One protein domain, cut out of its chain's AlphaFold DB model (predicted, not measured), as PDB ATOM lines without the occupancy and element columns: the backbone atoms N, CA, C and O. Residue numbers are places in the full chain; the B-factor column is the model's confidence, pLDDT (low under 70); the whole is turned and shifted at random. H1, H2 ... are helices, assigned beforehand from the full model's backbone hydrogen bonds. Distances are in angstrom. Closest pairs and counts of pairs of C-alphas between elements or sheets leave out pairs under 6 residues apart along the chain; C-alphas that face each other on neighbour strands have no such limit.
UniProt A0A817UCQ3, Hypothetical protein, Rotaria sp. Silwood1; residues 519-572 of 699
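Overview. This is residues 519 to 572 of the 699 residues of the protein "Hypothetical protein" of Rotaria sp. Silwood1 (UniProt A0A817UCQ3). H1 and H2 form a helical hairpin, H4 packs side by side with H1 and runs the same way, and short H3 lies across one end between H2 and H4. The printed part has 54 residues with four named helices, H1 to H4 in order, and no named strand: all helix. It is compact, radius of gyration of the C-alphas 10.7 A, and elongated, spanning 32 by 20 by 16 A.

Arrangement. Start at H1, residues 519 to 529; it touches H2, residues 534 to 550, with H2's residues 537 to 544 alone, opposite ways at a shallow tilt of 31 degrees, C-alphas 527 and 537 closest at 5.1 A. H3, residues 552 to 557, is close to H2 but not clearly touching, about perpendicular at 74 degrees; the C-alphas of Ser 548 and Met 555 are closest, 5.9 A. H4, residues 559 to 567, touches H1 the same way at a shallow 4 degrees, C-alphas 521 and 561 closest at 5.6 A. H2 and H4 are apart. Every O i to N i+4 pair is within hydrogen-bond range in H1 and H2, 1 of 2 in H3, and 1 of 5 in H4, where 6 of 6 O i to N i+3 pairs are.

Along the chain. Find C-alpha 519 at (-9.756, 13.269, 8.363); H1 runs 15.3 A from there, H2 24.2 A, and H4 13.7 A to C-alpha 567 at (4.412, 20.639, 19.296).

Size, cuts and confidence. Look to Asn 532 and Thr 553 for the C-alphas farthest apart, 32.0 A. The three links are tight, the printed part has no cut, and no printed residue is under 70 in pLDDT.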
ATOM      1  N   ILE A 519      -9.098  11.960   8.253       96.06
ATOM      2  CA  ILE A 519      -9.756  13.269   8.363       96.06
ATOM      3  C   ILE A 519      -9.092  14.102   9.467       96.06
ATOM      4  O   ILE A 519      -8.693  15.239   9.206       96.06
ATOM      5  N   ILE A 520      -8.927  13.552  10.676       97.00
ATOM      6  CA  ILE A 520      -8.330  14.287  11.804       97.00
ATOM      7  C   ILE A 520      -6.882  14.674  11.521       97.00
ATOM      8  O   ILE A 520      -6.529  15.838  11.704       97.00
ATOM      9  N   ASN A 521      -6.061  13.753  11.023       96.31
ATOM     10  CA  ASN A 521      -4.662  14.020  10.696       96.31
ATOM     11  C   ASN A 521      -4.528  15.192   9.706       96.31
ATOM     12  O   ASN A 521      -3.761  16.129   9.936       96.31
ATOM     13  N   VAL A 522      -5.326  15.201   8.633       95.88
ATOM     14  CA  VAL A 522      -5.317  16.297   7.649       95.88
ATOM     15  C   VAL A 522      -5.809  17.608   8.265       95.88
ATOM     16  O   VAL A 522      -5.185  18.647   8.042       95.88
ATOM     17  N   LEU A 523      -6.886  17.593   9.058       96.19
ATOM     18  CA  LEU A 523      -7.389  18.794   9.733       96.19
ATOM     19  C   LEU A 523      -6.356  19.382  10.703       96.19
ATOM     20  O   LEU A 523      -6.138  20.592  10.687       96.19
ATOM     21  N   VAL A 524      -5.682  18.549  11.500       96.12
ATOM     22  CA  VAL A 524      -4.614  18.984  12.413       96.12
ATOM     23  C   VAL A 524      -3.454  19.596  11.629       96.12
ATOM     24  O   VAL A 524      -3.044  20.720  11.922       96.12
ATOM     25  N   ARG A 525      -2.977  18.927  10.570       95.06
ATOM     26  CA  ARG A 525      -1.919  19.469   9.700       95.06
ATOM     27  C   ARG A 525      -2.318  20.807   9.086       95.06
ATOM     28  O   ARG A 525      -1.520  21.739   9.094       95.06
ATOM     29  N   MET A 526      -3.550  20.950   8.597       92.44
ATOM     30  CA  MET A 526      -4.031  22.231   8.068       92.44
ATOM     31  C   MET A 526      -4.124  23.311   9.152       92.44
ATOM     32  O   MET A 526      -3.758  24.455   8.891       92.44
ATOM     33  N   ALA A 527      -4.563  22.970  10.367       93.69
ATOM     34  CA  ALA A 527      -4.598  23.906  11.490       93.69
ATOM     35  C   ALA A 527      -3.198  24.421  11.861       93.69
ATOM     36  O   ALA A 527      -3.069  25.571  12.278       93.69
ATOM     37  N   ILE A 528      -2.164  23.594  11.688       92.62
ATOM     38  CA  ILE A 528      -0.761  23.960  11.912       92.62
ATOM     39  C   ILE A 528      -0.215  24.792  10.743       92.62
ATOM     40  O   ILE A 528       0.390  25.834  10.972       92.62
ATOM     41  N   LEU A 529      -0.450  24.375   9.494       90.00
ATOM     42  CA  LEU A 529       0.095  25.026   8.295       90.00
ATOM     43  C   LEU A 529      -0.538  26.398   8.003       90.00
ATOM     44  O   LEU A 529       0.112  27.281   7.446       90.00
ATOM     45  N   PHE A 530      -1.798  26.624   8.382       87.31
ATOM     46  CA  PHE A 530      -2.533  27.869   8.116       87.31
ATOM     47  C   PHE A 530      -2.244  28.996   9.125       87.31
ATOM     48  O   PHE A 530      -3.148  29.730   9.525       87.31
ATOM     49  N   GLN A 531      -0.978  29.186   9.506       83.12
ATOM     50  CA  GLN A 531      -0.564  30.178  10.512       83.12
ATOM     51  C   GLN A 531      -0.993  31.609  10.151       83.12
ATOM     52  O   GLN A 531      -1.553  32.315  10.985       83.12
ATOM     53  N   ASN A 532      -0.833  32.004   8.883       82.44
ATOM     54  CA  ASN A 532      -1.163  33.350   8.392       82.44
ATOM     55  C   ASN A 532      -2.641  33.524   7.991       82.44
ATOM     56  O   ASN A 532      -3.015  34.523   7.380       82.44
ATOM     57  N   ARG A 533      -3.497  32.535   8.277       83.50
ATOM     58  CA  ARG A 533      -4.859  32.442   7.738       83.50
ATOM     59  C   ARG A 533      -5.882  32.278   8.851       83.50
ATOM     60  O   ARG A 533      -6.397  31.189   9.107       83.50
ATOM     61  N   TYR A 534      -6.160  33.400   9.516       87.19
ATOM     62  CA  TYR A 534      -6.919  33.425  10.765       87.19
ATOM     63  C   TYR A 534      -8.279  32.724  10.671       87.19
ATOM     64  O   TYR A 534      -8.581  31.865  11.499       87.19
ATOM     65  N   LEU A 535      -9.084  33.052   9.653       86.06
ATOM     66  CA  LEU A 535     -10.441  32.518   9.502       86.06
ATOM     67  C   LEU A 535     -10.443  31.017   9.191       86.06
ATOM     68  O   LEU A 535     -11.158  30.263   9.847       86.06
ATOM     69  N   GLN A 536      -9.625  30.558   8.241       87.62
ATOM     70  CA  GLN A 536      -9.550  29.138   7.880       87.62
ATOM     71  C   GLN A 536      -9.124  28.293   9.083       87.62
ATOM     72  O   GLN A 536      -9.788  27.312   9.419       87.62
ATOM     73  N   ARG A 537      -8.063  28.723   9.779       92.56
ATOM     74  CA  ARG A 537      -7.572  28.065  10.993       92.56
ATOM     75  C   ARG A 537      -8.640  28.030  12.084       92.56
ATOM     76  O   ARG A 537      -8.866  26.983  12.683       92.56
ATOM     77  N   LEU A 538      -9.355  29.139  12.289       92.88
ATOM     78  CA  LEU A 538     -10.450  29.226  13.256       92.88
ATOM     79  C   LEU A 538     -11.575  28.227  12.938       92.88
ATOM     80  O   LEU A 538     -12.057  27.548  13.840       92.88
ATOM     81  N   HIS A 539     -11.991  28.117  11.673       91.81
ATOM     82  CA  HIS A 539     -13.039  27.179  11.255       91.81
ATOM     83  C   HIS A 539     -12.618  25.714  11.417       91.81
ATOM     84  O   HIS A 539     -13.419  24.910  11.895       91.81
ATOM     85  N   ILE A 540     -11.370  25.380  11.085       94.44
ATOM     86  CA  ILE A 540     -10.822  24.030  11.280       94.44
ATOM     87  C   ILE A 540     -10.792  23.669  12.769       94.44
ATOM     88  O   ILE A 540     -11.255  22.598  13.151       94.44
ATOM     89  N   LEU A 541     -10.322  24.574  13.632       96.25
ATOM     90  CA  LEU A 541     -10.299  24.342  15.078       96.25
ATOM     91  C   LEU A 541     -11.713  24.232  15.667       96.25
ATOM     92  O   LEU A 541     -11.964  23.388  16.523       96.25
ATOM     93  N   LYS A 542     -12.674  25.027  15.181       95.75
ATOM     94  CA  LYS A 542     -14.090  24.873  15.559       95.75
ATOM     95  C   LYS A 542     -14.643  23.503  15.154       95.75
ATOM     96  O   LYS A 542     -15.432  22.933  15.906       95.75
ATOM     97  N   LEU A 543     -14.230  22.974  14.001       94.75
ATOM     98  CA  LEU A 543     -14.633  21.649  13.529       94.75
ATOM     99  C   LEU A 543     -14.040  20.543  14.411       94.75
ATOM    100  O   LEU A 543     -14.783  19.703  14.905       94.75
ATOM    101  N   LEU A 544     -12.734  20.604  14.693       96.56
ATOM    102  CA  LEU A 544     -12.062  19.670  15.604       96.56
ATOM    103  C   LEU A 544     -12.687  19.688  17.004       96.56
ATOM    104  O   LEU A 544     -12.946  18.631  17.573       96.56
ATOM    105  N   LYS A 545     -13.017  20.877  17.527       95.56
ATOM    106  CA  LYS A 545     -13.751  21.022  18.790       95.56
ATOM    107  C   LYS A 545     -15.115  20.337  18.709       95.56
ATOM    108  O   LYS A 545     -15.470  19.554  19.577       95.56
ATOM    109  N   ARG A 546     -15.895  20.582  17.655       95.00
ATOM    110  CA  ARG A 546     -17.195  19.914  17.469       95.00
ATOM    111  C   ARG A 546     -17.052  18.390  17.450       95.00
ATOM    112  O   ARG A 546     -17.875  17.713  18.067       95.00
ATOM    113  N   PHE A 547     -16.020  17.857  16.799       95.81
ATOM    114  CA  PHE A 547     -15.754  16.418  16.766       95.81
ATOM    115  C   PHE A 547     -15.410  15.857  18.140       95.81
ATOM    116  O   PHE A 547     -15.975  14.833  18.521       95.81
ATOM    117  N   SER A 548     -14.577  16.556  18.912       93.81
ATOM    118  CA  SER A 548     -14.185  16.116  20.252       93.81
ATOM    119  C   SER A 548     -15.363  16.054  21.229       93.81
ATOM    120  O   SER A 548     -15.443  15.138  22.044       93.81
ATOM    121  N   TYR A 549     -16.344  16.954  21.100       90.88
ATOM    122  CA  TYR A 549     -17.561  16.905  21.916       90.88
ATOM    123  C   TYR A 549     -18.597  15.887  21.418       90.88
ATOM    124  O   TYR A 549     -19.205  15.200  22.240       90.88
ATOM    125  N   ARG A 550     -18.825  15.790  20.099       92.75
ATOM    126  CA  ARG A 550     -19.914  14.976  19.521       92.75
ATOM    127  C   ARG A 550     -19.547  13.505  19.320       92.75
ATOM    128  O   ARG A 550     -20.419  12.651  19.446       92.75
ATOM    129  N   TYR A 551     -18.287  13.205  19.021       93.56
ATOM    130  CA  TYR A 551     -17.821  11.878  18.604       93.56
ATOM    131  C   TYR A 551     -16.622  11.421  19.449       93.56
ATOM    132  O   TYR A 551     -15.569  11.062  18.922       93.56
ATOM    133  N   LYS A 552     -16.784  11.451  20.779       90.94
ATOM    134  CA  LYS A 552     -15.714  11.186  21.759       90.94
ATOM    135  C   LYS A 552     -14.953   9.880  21.505       90.94
ATOM    136  O   LYS A 552     -13.733   9.873  21.577       90.94
ATOM    137  N   THR A 553     -15.664   8.798  21.188       92.06
ATOM    138  CA  THR A 553     -15.069   7.472  20.958       92.06
ATOM    139  C   THR A 553     -14.163   7.451  19.729       92.06
ATOM    140  O   THR A 553     -13.020   7.029  19.834       92.06
ATOM    141  N   LYS A 554     -14.623   7.993  18.591       93.50
ATOM    142  CA  LYS A 554     -13.818   8.098  17.358       93.50
ATOM    143  C   LYS A 554     -12.590   8.982  17.547       93.50
ATOM    144  O   LYS A 554     -11.525   8.702  17.019       93.50
ATOM    145  N   MET A 555     -12.753  10.071  18.295       93.38
ATOM    146  CA  MET A 555     -11.662  11.001  18.576       93.38
ATOM    147  C   MET A 555     -10.586  10.396  19.478       93.38
ATOM    148  O   MET A 555      -9.438  10.823  19.382       93.38
ATOM    149  N   LEU A 556     -10.930   9.414  20.321       91.31
ATOM    150  CA  LEU A 556      -9.972   8.726  21.191       91.31
ATOM    151  C   LEU A 556      -8.913   7.967  20.382       91.31
ATOM    152  O   LEU A 556      -7.735   8.049  20.706       91.31
ATOM    153  N   ASN A 557      -9.313   7.319  19.286       91.75
ATOM    154  CA  ASN A 557      -8.388   6.613  18.392       91.75
ATOM    155  C   ASN A 557      -7.394   7.576  17.716       91.75
ATOM    156  O   ASN A 557      -6.248   7.233  17.450       91.75
ATOM    157  N   CYS A 558      -7.802   8.834  17.528       93.56
ATOM    158  CA  CYS A 558      -6.994   9.876  16.902       93.56
ATOM    159  C   CYS A 558      -6.053  10.617  17.875       93.56
ATOM    160  O   CYS A 558      -5.526  11.675  17.511       93.56
ATOM    161  N   GLU A 559      -5.862  10.128  19.107       93.56
ATOM    162  CA  GLU A 559      -5.098  10.817  20.158       93.56
ATOM    163  C   GLU A 559      -3.691  11.230  19.690       93.56
ATOM    164  O   GLU A 559      -3.273  12.372  19.900       93.56
ATOM    165  N   SER A 560      -2.985  10.330  19.004       93.62
ATOM    166  CA  SER A 560      -1.622  10.554  18.505       93.62
ATOM    167  C   SER A 560      -1.524  11.777  17.586       93.62
ATOM    168  O   SER A 560      -0.579  12.555  17.687       93.62
ATOM    169  N   TYR A 561      -2.528  12.012  16.738       95.50
ATOM    170  CA  TYR A 561      -2.560  13.172  15.850       95.50
ATOM    171  C   TYR A 561      -2.833  14.470  16.602       95.50
ATOM    172  O   TYR A 561      -2.284  15.508  16.237       95.50
ATOM    173  N   LEU A 562      -3.658  14.436  17.652       94.81
ATOM    174  CA  LEU A 562      -3.943  15.616  18.468       94.81
ATOM    175  C   LEU A 562      -2.719  16.069  19.268       94.81
ATOM    176  O   LEU A 562      -2.562  17.274  19.465       94.81
ATOM    177  N   LYS A 563      -1.817  15.149  19.644       93.94
ATOM    178  CA  LYS A 563      -0.530  15.503  20.268       93.94
ATOM    179  C   LYS A 563       0.300  16.448  19.401       93.94
ATOM    180  O   LYS A 563       0.931  17.349  19.939       93.94
ATOM    181  N   ASN A 564       0.198  16.358  18.075       95.00
ATOM    182  CA  ASN A 564       0.902  17.281  17.180       95.00
ATOM    183  C   ASN A 564       0.459  18.743  17.368       95.00
ATOM    184  O   ASN A 564       1.215  19.655  17.055       95.00
ATOM    185  N   LEU A 565      -0.742  19.020  17.897       94.50
ATOM    186  CA  LEU A 565      -1.131  20.398  18.220       94.50
ATOM    187  C   LEU A 565      -0.267  20.995  19.344       94.50
ATOM    188  O   LEU A 565      -0.063  22.210  19.342       94.50
ATOM    189  N   PHE A 566       0.258  20.171  20.262       90.31
ATOM    190  CA  PHE A 566       1.162  20.624  21.324       90.31
ATOM    191  C   PHE A 566       2.513  21.071  20.792       90.31
ATOM    192  O   PHE A 566       3.001  22.122  21.197       90.31
ATOM    193  N   GLU A 567       3.099  20.312  19.867       91.50
ATOM    194  CA  GLU A 567       4.412  20.639  19.296       91.50
ATOM    195  C   GLU A 567       4.421  22.020  18.631       91.50
ATOM    196  O   GLU A 567       5.432  22.717  18.622       91.50
ATOM    197  N   TYR A 568       3.262  22.451  18.127       93.31
ATOM    198  CA  TYR A 568       3.078  23.742  17.476       93.31
ATOM    199  C   TYR A 568       2.264  24.732  18.314       93.31
ATOM    200  O   TYR A 568       1.772  25.723  17.762       93.31
ATOM    201  N   ILE A 569       2.105  24.512  19.623       93.25
ATOM    202  CA  ILE A 569       1.224  25.327  20.470       93.25
ATOM    203  C   ILE A 569       1.600  26.814  20.452       93.25
ATOM    204  O   ILE A 569       0.729  27.686  20.430       93.25
ATOM    205  N   ASP A 570       2.896  27.100  20.323       91.94
ATOM    206  CA  ASP A 570       3.455  28.450  20.245       91.94
ATOM    207  C   ASP A 570       2.957  29.259  19.045       91.94
ATOM    208  O   ASP A 570       2.944  30.493  19.065       91.94
ATOM    209  N   THR A 571       2.524  28.564  17.996       92.75
ATOM    210  CA  THR A 571       2.033  29.175  16.763       92.75
ATOM    211  C   THR A 571       0.585  29.654  16.887       92.75
ATOM    212  O   THR A 571       0.121  30.416  16.035       92.75
ATOM    213  N   PHE A 572      -0.162  29.207  17.903       92.69
ATOM    214  CA  PHE A 572      -1.557  29.588  18.132       92.69
ATOM    215  C   PHE A 572      -1.631  30.809  19.062       92.69
ATOM    216  O   PHE A 572      -0.868  30.944  20.017       92.69
TER     217      PHE A 572